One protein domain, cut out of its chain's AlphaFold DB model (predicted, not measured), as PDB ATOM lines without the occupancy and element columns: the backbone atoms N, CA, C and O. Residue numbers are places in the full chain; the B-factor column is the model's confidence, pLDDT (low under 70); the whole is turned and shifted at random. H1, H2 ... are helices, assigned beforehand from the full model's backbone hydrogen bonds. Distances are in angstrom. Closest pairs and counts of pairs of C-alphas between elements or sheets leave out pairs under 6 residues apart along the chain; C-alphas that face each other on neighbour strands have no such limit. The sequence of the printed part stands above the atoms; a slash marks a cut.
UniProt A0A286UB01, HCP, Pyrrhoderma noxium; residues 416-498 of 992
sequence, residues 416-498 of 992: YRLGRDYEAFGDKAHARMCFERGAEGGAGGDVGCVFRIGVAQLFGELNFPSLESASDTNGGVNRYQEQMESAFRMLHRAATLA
ATOM      1  N   TYR A 416     111.102 135.228 113.012       87.94
ATOM      2  CA  TYR A 416     110.691 134.319 114.089       87.94
ATOM      3  C   TYR A 416     111.765 134.194 115.173       87.94
ATOM      4  O   TYR A 416     111.468 134.308 116.365       87.94
ATOM      5  N   ARG A 417     113.028 133.985 114.774       86.50
ATOM      6  CA  ARG A 417     114.137 133.840 115.724       86.50
ATOM      7  C   ARG A 417     114.383 135.121 116.519       86.50
ATOM      8  O   ARG A 417     114.511 135.030 117.736       86.50
ATOM      9  N   LEU A 418     114.367 136.290 115.872       87.38
ATOM     10  CA  LEU A 418     114.441 137.582 116.568       87.38
ATOM     11  C   LEU A 418     113.291 137.745 117.567       87.38
ATOM     12  O   LEU A 418     113.536 138.133 118.704       87.38
ATOM     13  N   GLY A 419     112.060 137.408 117.171       88.12
ATOM     14  CA  GLY A 419     110.899 137.449 118.055       88.12
ATOM     15  C   GLY A 419     111.094 136.589 119.306       88.12
ATOM     16  O   GLY A 419     110.941 137.088 120.416       88.12
ATOM     17  N   ARG A 420     111.523 135.327 119.146       85.38
ATOM     18  CA  ARG A 420     111.809 134.413 120.272       85.38
ATOM     19  C   ARG A 420     112.967 134.892 121.154       85.38
ATOM     20  O   ARG A 420     112.897 134.731 122.370       85.38
ATOM     21  N   ASP A 421     114.002 135.501 120.574       86.81
ATOM     22  CA  ASP A 421     115.111 136.081 121.337       86.81
ATOM     23  C   ASP A 421     114.642 137.310 122.149       86.81
ATOM     24  O   ASP A 421     114.965 137.418 123.331       86.81
ATOM     25  N   TYR A 422     113.812 138.197 121.580       87.94
ATOM     26  CA  TYR A 422     113.205 139.320 122.314       87.94
ATOM     27  C   TYR A 422     112.224 138.865 123.405       87.94
ATOM     28  O   TYR A 422     112.213 139.459 124.484       87.94
ATOM     29  N   GLU A 423     111.451 137.794 123.184       84.81
ATOM     30  CA  GLU A 423     110.617 137.182 124.231       84.81
ATOM     31  C   GLU A 423     111.458 136.692 125.413       84.81
ATOM     32  O   GLU A 423     111.090 136.943 126.558       84.81
ATOM     33  N   ALA A 424     112.608 136.060 125.152       83.75
ATOM     34  CA  ALA A 424     113.532 135.609 126.195       83.75
ATOM     35  C   ALA A 424     114.189 136.771 126.971       83.75
ATOM     36  O   ALA A 424     114.546 136.604 128.135       83.75
ATOM     37  N   PHE A 425     114.309 137.959 126.366       85.19
ATOM     38  CA  PHE A 425     114.701 139.194 127.060       85.19
ATOM     39  C   PHE A 425     113.525 139.938 127.727       85.19
ATOM     40  O   PHE A 425     113.743 140.954 128.385       85.19
ATOM     41  N   GLY A 426     112.287 139.458 127.571       85.25
ATOM     42  CA  GLY A 426     111.077 140.079 128.115       85.25
ATOM     43  C   GLY A 426     110.544 141.285 127.328       85.25
ATOM     44  O   GLY A 426     109.538 141.871 127.736       85.25
ATOM     45  N   ASP A 427     111.152 141.653 126.194       90.56
ATOM     46  CA  ASP A 427     110.698 142.775 125.364       90.56
ATOM     47  C   ASP A 427     109.534 142.353 124.456       90.56
ATOM     48  O   ASP A 427     109.671 142.092 123.259       90.56
ATOM     49  N   LYS A 428     108.348 142.290 125.065       88.31
ATOM     50  CA  LYS A 428     107.090 141.918 124.403       88.31
ATOM     51  C   LYS A 428     106.732 142.831 123.224       88.31
ATOM     52  O   LYS A 428     106.044 142.377 122.315       88.31
ATOM     53  N   ALA A 429     107.181 144.090 123.221       89.06
ATOM     54  CA  ALA A 429     106.852 145.054 122.172       89.06
ATOM     55  C   ALA A 429     107.692 144.820 120.907       89.06
ATOM     56  O   ALA A 429     107.132 144.676 119.817       89.06
ATOM     57  N   HIS A 430     109.016 144.705 121.043       89.12
ATOM     58  CA  HIS A 430     109.886 144.375 119.913       89.12
ATOM     59  C   HIS A 430     109.663 142.938 119.429       89.12
ATOM     60  O   HIS A 430     109.632 142.715 118.220       89.12
ATOM     61  N   ALA A 431     109.401 141.988 120.335       89.44
ATOM     62  CA  ALA A 431     109.009 140.630 119.968       89.44
ATOM     63  C   ALA A 431     107.758 140.612 119.078       89.44
ATOM     64  O   ALA A 431     107.787 140.027 117.994       89.44
ATOM     65  N   ARG A 432     106.684 141.302 119.492       90.12
ATOM     66  CA  ARG A 432     105.446 141.415 118.712       90.12
ATOM     67  C   ARG A 432     105.701 142.001 117.321       90.12
ATOM     68  O   ARG A 432     105.314 141.377 116.339       90.12
ATOM     69  N   MET A 433     106.419 143.125 117.233       90.19
ATOM     70  CA  MET A 433     106.762 143.751 115.949       90.19
ATOM     71  C   MET A 433     107.577 142.814 115.037       90.19
ATOM     72  O   MET A 433     107.393 142.830 113.820       90.19
ATOM     73  N   CYS A 434     108.473 141.994 115.596       90.25
ATOM     74  CA  CYS A 434     109.211 140.994 114.826       90.25
ATOM     75  C   CYS A 434     108.293 139.899 114.270       90.25
ATOM     76  O   CYS A 434     108.412 139.567 113.093       90.25
ATOM     77  N   PHE A 435     107.361 139.367 115.067       90.25
ATOM     78  CA  PHE A 435     106.418 138.359 114.577       90.25
ATOM     79  C   PHE A 435     105.423 138.933 113.560       90.25
ATOM     80  O   PHE A 435     105.165 138.273 112.558       90.25
ATOM     81  N   GLU A 436     104.901 140.148 113.765       89.81
ATOM     82  CA  GLU A 436     103.986 140.810 112.817       89.81
ATOM     83  C   GLU A 436     104.661 140.971 111.444       89.81
ATOM     84  O   GLU A 436     104.161 140.433 110.457       89.81
ATOM     85  N   ARG A 437     105.883 141.524 111.393       89.31
ATOM     86  CA  ARG A 437     106.686 141.600 110.154       89.31
ATOM     87  C   ARG A 437     106.995 140.233 109.537       89.31
ATOM     88  O   ARG A 437     107.031 140.102 108.319       89.31
ATOM     89  N   GLY A 438     107.217 139.206 110.358       88.06
ATOM     90  CA  GLY A 438     107.433 137.837 109.884       88.06
ATOM     91  C   GLY A 438     106.177 137.180 109.297       88.06
ATOM     92  O   GLY A 438     106.293 136.340 108.408       88.06
ATOM     93  N   ALA A 439     104.984 137.573 109.751       86.88
ATOM     94  CA  ALA A 439     103.686 137.098 109.262       86.88
ATOM     95  C   ALA A 439     103.136 137.913 108.071       86.88
ATOM     96  O   ALA A 439     102.309 137.403 107.308       86.88
ATOM     97  N   GLU A 440     103.590 139.157 107.915       83.25
ATOM     98  CA  GLU A 440     103.344 140.042 106.764       83.25
ATOM     99  C   GLU A 440     104.344 139.826 105.615       83.25
ATOM    100  O   GLU A 440     104.100 140.276 104.499       83.25
ATOM    101  N   GLY A 441     105.455 139.123 105.870       68.81
ATOM    102  CA  GLY A 441     106.472 138.797 104.870       68.81
ATOM    103  C   GLY A 441     105.932 138.043 103.644       68.81
ATOM    104  O   GLY A 441     104.901 137.369 103.700       68.81
ATOM    105  N   GLY A 442     106.666 138.159 102.533       65.44
ATOM    106  CA  GLY A 442     106.276 137.658 101.212       65.44
ATOM    107  C   GLY A 442     105.964 136.157 101.140       65.44
ATOM    108  O   GLY A 442     106.210 135.387 102.070       65.44
ATOM    109  N   ALA A 443     105.378 135.745 100.012       53.41
ATOM    110  CA  ALA A 443     104.990 134.361  99.697       53.41
ATOM    111  C   ALA A 443     104.069 133.641 100.719       53.41
ATOM    112  O   ALA A 443     103.824 132.444 100.581       53.41
ATOM    113  N   GLY A 444     103.506 134.355 101.703       61.75
ATOM    114  CA  GLY A 444     102.546 133.816 102.676       61.75
ATOM    115  C   GLY A 444     102.950 133.951 104.148       61.75
ATOM    116  O   GLY A 444     102.136 133.603 105.007       61.75
ATOM    117  N   GLY A 445     104.129 134.503 104.448       78.44
ATOM    118  CA  GLY A 445     104.627 134.733 105.808       78.44
ATOM    119  C   GLY A 445     105.154 133.470 106.505       78.44
ATOM    120  O   GLY A 445     104.782 132.343 106.181       78.44
ATOM    121  N   ASP A 446     106.031 133.652 107.493       86.69
ATOM    122  CA  ASP A 446     106.628 132.542 108.238       86.69
ATOM    123  C   ASP A 446     105.604 131.835 109.137       86.69
ATOM    124  O   ASP A 446     104.914 132.453 109.954       86.69
ATOM    125  N   VAL A 447     105.555 130.506 109.015       86.69
ATOM    126  CA  VAL A 447     104.611 129.638 109.734       86.69
ATOM    127  C   VAL A 447     104.736 129.805 111.252       86.69
ATOM    128  O   VAL A 447     103.724 129.840 111.950       86.69
ATOM    129  N   GLY A 448     105.963 129.939 111.768       85.19
ATOM    130  CA  GLY A 448     106.233 130.145 113.190       85.19
ATOM    131  C   GLY A 448     105.734 131.500 113.686       85.19
ATOM    132  O   GLY A 448     105.160 131.579 114.772       85.19
ATOM    133  N   CYS A 449     105.888 132.556 112.884       88.56
ATOM    134  CA  CYS A 449     105.392 133.899 113.184       88.56
ATOM    135  C   CYS A 449     103.861 133.948 113.217       88.56
ATOM    136  O   CYS A 449     103.284 134.351 114.228       88.56
ATOM    137  N   VAL A 450     103.199 133.475 112.153       89.62
ATOM    138  CA  VAL A 450     101.727 133.413 112.064       89.62
ATOM    139  C   VAL A 450     101.153 132.587 113.222       89.62
ATOM    140  O   VAL A 450     100.204 133.007 113.888       89.62
ATOM    141  N   PHE A 451     101.770 131.440 113.519       89.69
ATOM    142  CA  PHE A 451     101.387 130.585 114.637       89.69
ATOM    143  C   PHE A 451     101.576 131.266 115.997       89.69
ATOM    144  O   PHE A 451     100.655 131.254 116.815       89.69
ATOM    145  N   ARG A 452     102.734 131.896 116.249       87.69
ATOM    146  CA  ARG A 452     103.011 132.566 117.529       87.69
ATOM    147  C   ARG A 452     102.053 133.726 117.779       87.69
ATOM    148  O   ARG A 452     101.612 133.875 118.915       87.69
ATOM    149  N   ILE A 453     101.679 134.484 116.744       87.88
ATOM    150  CA  ILE A 453     100.634 135.516 116.836       87.88
ATOM    151  C   ILE A 453      99.292 134.888 117.217       87.88
ATOM    152  O   ILE A 453      98.676 135.342 118.176       87.88
ATOM    153  N   GLY A 454      98.853 133.829 116.524       87.94
ATOM    154  CA  GLY A 454      97.590 133.146 116.834       87.94
ATOM    155  C   GLY A 454      97.529 132.631 118.278       87.94
ATOM    156  O   GLY A 454      96.552 132.872 118.982       87.94
ATOM    157  N   VAL A 455      98.609 132.004 118.758       85.25
ATOM    158  CA  VAL A 455      98.743 131.567 120.159       85.25
ATOM    159  C   VAL A 455      98.724 132.763 121.121       85.25
ATOM    160  O   VAL A 455      97.985 132.749 122.102       85.25
ATOM    161  N   ALA A 456      99.492 133.822 120.853       85.88
ATOM    162  CA  ALA A 456      99.559 134.982 121.741       85.88
ATOM    163  C   ALA A 456      98.237 135.767 121.808       85.88
ATOM    164  O   ALA A 456      97.897 136.281 122.873       85.88
ATOM    165  N   GLN A 457      97.465 135.815 120.716       85.50
ATOM    166  CA  GLN A 457      96.126 136.413 120.685       85.50
ATOM    167  C   GLN A 457      95.105 135.624 121.520       85.50
ATOM    168  O   GLN A 457      94.240 136.255 122.126       85.50
ATOM    169  N   LEU A 458      95.218 134.288 121.592       79.81
ATOM    170  CA  LEU A 458      94.395 133.450 122.478       79.81
ATOM    171  C   LEU A 458      94.730 133.658 123.963       79.81
ATOM    172  O   LEU A 458      93.823 133.749 124.783       79.81
ATOM    173  N   PHE A 459      96.017 133.729 124.317       78.44
ATOM    174  CA  PHE A 459      96.458 133.781 125.720       78.44
ATOM    175  C   PHE A 459      96.678 135.200 126.281       78.44
ATOM    176  O   PHE A 459      97.008 135.341 127.455       78.44
ATOM    177  N   GLY A 460      96.501 136.260 125.482       78.62
ATOM    178  CA  GLY A 460      96.770 137.642 125.913       78.62
ATOM    179  C   GLY A 460      98.261 137.937 126.136       78.62
ATOM    180  O   GLY A 460      98.628 138.788 126.946       78.62
ATOM    181  N   GLU A 461      99.142 137.203 125.455       82.56
ATOM    182  CA  GLU A 461     100.593 137.400 125.526       82.56
ATOM    183  C   GLU A 461     101.041 138.541 124.584       82.56
ATOM    184  O   GLU A 461     100.222 139.168 123.918       82.56
ATOM    185  N   LEU A 462     102.344 138.854 124.519       80.19
ATOM    186  CA  LEU A 462     102.913 139.826 123.556       80.19
ATOM    187  C   LEU A 462     102.244 141.222 123.507       80.19
ATOM    188  O   LEU A 462     102.266 141.898 122.480       80.19
ATOM    189  N   ASN A 463     101.670 141.687 124.620       80.38
ATOM    190  CA  ASN A 463     100.897 142.935 124.699       80.38
ATOM    191  C   ASN A 463      99.657 142.958 123.772       80.38
ATOM    192  O   ASN A 463      99.216 144.026 123.342       80.38
ATOM    193  N   PHE A 464      99.072 141.796 123.463       79.56
ATOM    194  CA  PHE A 464      97.647 141.725 123.138       79.56
ATOM    195  C   PHE A 464      96.820 141.977 124.414       79.56
ATOM    196  O   PHE A 464      97.297 141.682 125.513       79.56
ATOM    197  N   PRO A 465      95.603 142.543 124.314       71.56
ATOM    198  CA  PRO A 465      94.713 142.642 125.467       71.56
ATOM    199  C   PRO A 465      94.372 141.237 125.983       71.56
ATOM    200  O   PRO A 465      94.130 140.318 125.191       71.56
ATOM    201  N   SER A 466      94.358 141.061 127.306       64.12
ATOM    202  CA  SER A 466      93.918 139.801 127.904       64.12
ATOM    203  C   SER A 466      92.419 139.623 127.672       64.12
ATOM    204  O   SER A 466      91.664 140.597 127.716       64.12
ATOM    205  N   LEU A 467      91.981 138.381 127.452       59.75
ATOM    206  CA  LEU A 467      90.567 138.058 127.213       59.75
ATOM    207  C   LEU A 467      89.673 138.510 128.384       59.75
ATOM    208  O   LEU A 467      88.526 138.888 128.167       59.75
ATOM    209  N   GLU A 468      90.226 138.544 129.599       57.81
ATOM    210  CA  GLU A 468      89.594 139.092 130.804       57.81
ATOM    211  C   GLU A 468      89.395 140.614 130.712       57.81
ATOM    212  O   GLU A 468      88.296 141.101 130.942       57.81
ATOM    213  N   SER A 469      90.406 141.382 130.279       53.38
ATOM    214  CA  SER A 469      90.321 142.855 130.178       53.38
ATOM    215  C   SER A 469      89.285 143.379 129.166       53.38
ATOM    216  O   SER A 469      89.035 144.583 129.093       53.38
ATOM    217  N   ALA A 470      88.671 142.490 128.380       51.06
ATOM    218  CA  ALA A 470      87.612 142.833 127.443       51.06
ATOM    219  C   ALA A 470      86.224 142.970 128.101       51.06
ATOM    220  O   ALA A 470      85.382 143.669 127.534       51.06
ATOM    221  N   SER A 471      85.955 142.343 129.259       51.56
ATOM    222  CA  SER A 471      84.595 142.270 129.836       51.56
ATOM    223  C   SER A 471      84.007 143.617 130.252       51.56
ATOM    224  O   SER A 471      82.796 143.814 130.167       51.56
ATOM    225  N   ASP A 472      84.851 144.563 130.655       53.44
ATOM    226  CA  ASP A 472      84.450 145.694 131.505       53.44
ATOM    227  C   ASP A 472      83.828 146.874 130.733       53.44
ATOM    228  O   ASP A 472      83.756 148.004 131.218       53.44
ATOM    229  N   THR A 473      83.373 146.637 129.499       55.03
ATOM    230  CA  THR A 473      82.707 147.647 128.666       55.03
ATOM    231  C   THR A 473      81.511 147.063 127.924       55.03
ATOM    232  O   THR A 473      81.535 145.918 127.482       55.03
ATOM    233  N   ASN A 474      80.497 147.891 127.655       56.34
ATOM    234  CA  ASN A 474      79.264 147.491 126.955       56.34
ATOM    235  C   ASN A 474      79.461 147.063 125.475       56.34
ATOM    236  O   ASN A 474      78.488 146.765 124.791       56.34
ATOM    237  N   GLY A 475      80.704 147.033 124.976       57.56
ATOM    238  CA  GLY A 475      81.105 146.454 123.685       57.56
ATOM    239  C   GLY A 475      82.170 145.355 123.823       57.56
ATOM    240  O   GLY A 475      82.920 145.101 122.881       57.56
ATOM    241  N   GLY A 476      82.302 144.761 125.013       58.75
ATOM    242  CA  GLY A 476      83.328 143.777 125.354       58.75
ATOM    243  C   GLY A 476      83.155 142.433 124.654       58.75
ATOM    244  O   GLY A 476      84.098 141.931 124.048       58.75
ATOM    245  N   VAL A 477      81.930 141.894 124.665       61.16
ATOM    246  CA  VAL A 477      81.592 140.585 124.070       61.16
ATOM    247  C   VAL A 477      81.962 140.524 122.584       61.16
ATOM    248  O   VAL A 477      82.552 139.540 122.142       61.16
ATOM    249  N   ASN A 478      81.688 141.593 121.827       67.25
ATOM    250  CA  ASN A 478      82.018 141.663 120.403       67.25
ATOM    251  C   ASN A 478      83.536 141.676 120.185       67.25
ATOM    252  O   ASN A 478      84.043 140.844 119.441       67.25
ATOM    253  N   ARG A 479      84.279 142.539 120.895       69.06
ATOM    254  CA  ARG A 479      85.748 142.612 120.777       69.06
ATOM    255  C   ARG A 479      86.441 141.313 121.194       69.06
ATOM    256  O   ARG A 479      87.407 140.904 120.556       69.06
ATOM    257  N   TYR A 480      85.915 140.635 122.212       71.12
ATOM    258  CA  TYR A 480      86.345 139.295 122.608       71.12
ATOM    259  C   TYR A 480      86.119 138.264 121.482       71.12
ATOM    260  O   TYR A 480      87.038 137.522 121.133       71.12
ATOM    261  N   GLN A 481      84.928 138.241 120.866       75.62
ATOM    262  CA  GLN A 481      84.633 137.341 119.743       75.62
ATOM    263  C   GLN A 481      85.495 137.655 118.511       75.62
ATOM    264  O   GLN A 481      86.016 136.736 117.888       75.62
ATOM    265  N   GLU A 482      85.704 138.933 118.191       79.75
ATOM    266  CA  GLU A 482      86.565 139.401 117.096       79.75
ATOM    267  C   GLU A 482      88.033 138.987 117.301       79.75
ATOM    268  O   GLU A 482      88.665 138.482 116.369       79.75
ATOM    269  N   GLN A 483      88.566 139.137 118.521       80.75
ATOM    270  CA  GLN A 483      89.915 138.690 118.887       80.75
ATOM    271  C   GLN A 483      90.050 137.166 118.792       80.75
ATOM    272  O   GLN A 483      91.018 136.676 118.212       80.75
ATOM    273  N   MET A 484      89.071 136.412 119.299       81.69
ATOM    274  CA  MET A 484      89.067 134.950 119.212       81.69
ATOM    275  C   MET A 484      88.959 134.464 117.755       81.69
ATOM    276  O   MET A 484      89.693 133.562 117.352       81.69
ATOM    277  N   GLU A 485      88.115 135.086 116.928       85.12
ATOM    278  CA  GLU A 485      87.993 134.753 115.504       85.12
ATOM    279  C   GLU A 485      89.262 135.132 114.719       85.12
ATOM    280  O   GLU A 485      89.691 134.375 113.852       85.12
ATOM    281  N   SER A 486      89.923 136.247 115.052       86.44
ATOM    282  CA  SER A 486      91.260 136.582 114.535       86.44
ATOM    283  C   SER A 486      92.287 135.500 114.884       86.44
ATOM    284  O   SER A 486      92.960 134.977 113.992       86.44
ATOM    285  N   ALA A 487      92.362 135.116 116.159       87.50
ATOM    286  CA  ALA A 487      93.332 134.149 116.653       87.50
ATOM    287  C   ALA A 487      93.170 132.780 115.973       87.50
ATOM    288  O   ALA A 487      94.140 132.226 115.449       87.50
ATOM    289  N   PHE A 488      91.937 132.267 115.880       88.50
ATOM    290  CA  PHE A 488      91.668 131.015 115.172       88.50
ATOM    291  C   PHE A 488      91.929 131.118 113.660       88.50
ATOM    292  O   PHE A 488      92.454 130.159 113.095       88.50
ATOM    293  N   ARG A 489      91.662 132.254 112.992       88.75
ATOM    294  CA  ARG A 489      92.058 132.446 111.576       88.75
ATOM    295  C   ARG A 489      93.577 132.381 111.394       88.75
ATOM    296  O   ARG A 489      94.035 131.787 110.420       88.75
ATOM    297  N   MET A 490      94.359 132.945 112.316       88.44
ATOM    298  CA  MET A 490      95.825 132.844 112.283       88.44
ATOM    299  C   MET A 490      96.306 131.410 112.527       88.44
ATOM    300  O   MET A 490      97.151 130.920 111.781       88.44
ATOM    301  N   LEU A 491      95.728 130.688 113.492       89.12
ATOM    302  CA  LEU A 491      96.058 129.275 113.726       89.12
ATOM    303  C   LEU A 491      95.679 128.379 112.535       89.12
ATOM    304  O   LEU A 491      96.461 127.509 112.161       89.12
ATOM    305  N   HIS A 492      94.536 128.627 111.891       90.25
ATOM    306  CA  HIS A 492      94.132 127.933 110.668       90.25
ATOM    307  C   HIS A 492      95.090 128.223 109.501       90.25
ATOM    308  O   HIS A 492      95.571 127.286 108.868       90.25
ATOM    309  N   ARG A 493      95.475 129.492 109.280       89.69
ATOM    310  CA  ARG A 493      96.514 129.875 108.300       89.69
ATOM    311  C   ARG A 493      97.861 129.199 108.594       89.69
ATOM    312  O   ARG A 493      98.522 128.736 107.672       89.69
ATOM    313  N   ALA A 494      98.263 129.084 109.857       89.44
ATOM    314  CA  ALA A 494      99.483 128.364 110.224       89.44
ATOM    315  C   ALA A 494      99.375 126.842 109.993       89.44
ATOM    316  O   ALA A 494     100.363 126.209 109.632       89.44
ATOM    317  N   ALA A 495      98.191 126.246 110.168       89.38
ATOM    318  CA  ALA A 495      97.941 124.822 109.931       89.38
ATOM    319  C   ALA A 495      97.773 124.447 108.441       89.38
ATOM    320  O   ALA A 495      97.968 123.284 108.078       89.38
ATOM    321  N   THR A 496      97.443 125.405 107.567       89.62
ATOM    322  CA  THR A 496      97.463 125.216 106.104       89.62
ATOM    323  C   THR A 496      98.840 125.485 105.492       89.62
ATOM    324  O   THR A 496      99.210 124.799 104.545       89.62
ATOM    325  N   LEU A 497      99.629 126.405 106.060       88.44
ATOM    326  CA  LEU A 497     101.019 126.678 105.654       88.44
ATOM    327  C   LEU A 497     102.060 125.734 106.296       88.44
ATOM    328  O   LEU A 497     103.256 125.869 106.039       88.44
ATOM    329  N   ALA A 498     101.637 124.794 107.148       87.19
ATOM    330  CA  ALA A 498     102.537 123.925 107.901       87.19
ATOM    331  C   ALA A 498     103.449 123.067 107.002       87.19
ATOM    332  O   ALA A 498     103.014 122.452 106.029       87.19
TER     333      ALA A 498
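AT A GLANCE: This is residues 416 to 498 of the 992 residues of the protein "HCP" of Pyrrhoderma noxium (UniProt A0A286UB01). Two helical hairpins, H1 with H2 and H3 with the long H4, join where H2 packs on H3, making a flat all-helix body. The printed part has 83 residues with four named helices, H1 to H4 in order, and no named strand. It is compact, radius of gyration of the C-alphas 13.2 A, spanning 38 by 31 by 15 A.

IN THESE COORDINATES: Find C-alpha 416 at (110.691, 134.319, 114.089), where H1, residues 416 to 424, begins. H2 is residues 428 to 440, 18.1 A; H3 is 447 to 459, 18.4 A. H4, residues 476 to 496, 30.2 A, ends at C-alpha 496, (97.463, 125.216, 106.104).

HOW THE PARTS SIT: Hairpin H1 and H2 touch, closest C-alphas Gly 419 and Ala 431, 4.2 A, at a shallow tilt of 12 degrees. H2 and H3 touch, closest C-alphas Phe 435 and Cys 449, 4.8 A, at a steep tilt of 49 degrees. Hairpin H3 and H4 touch, closest C-alphas Gly 454 and Ala 487, 4.4 A, at a shallow tilt of 26 degrees. H4 is apart from H1 and H2. In H1 to H4 every O i to N i+4 pair is within hydrogen-bond range.

THE WHOLE: The printed part has no cut. Look for the long link at residues 460 to 475; pLDDT is under 70 at 441 to 444 and 466 to 479.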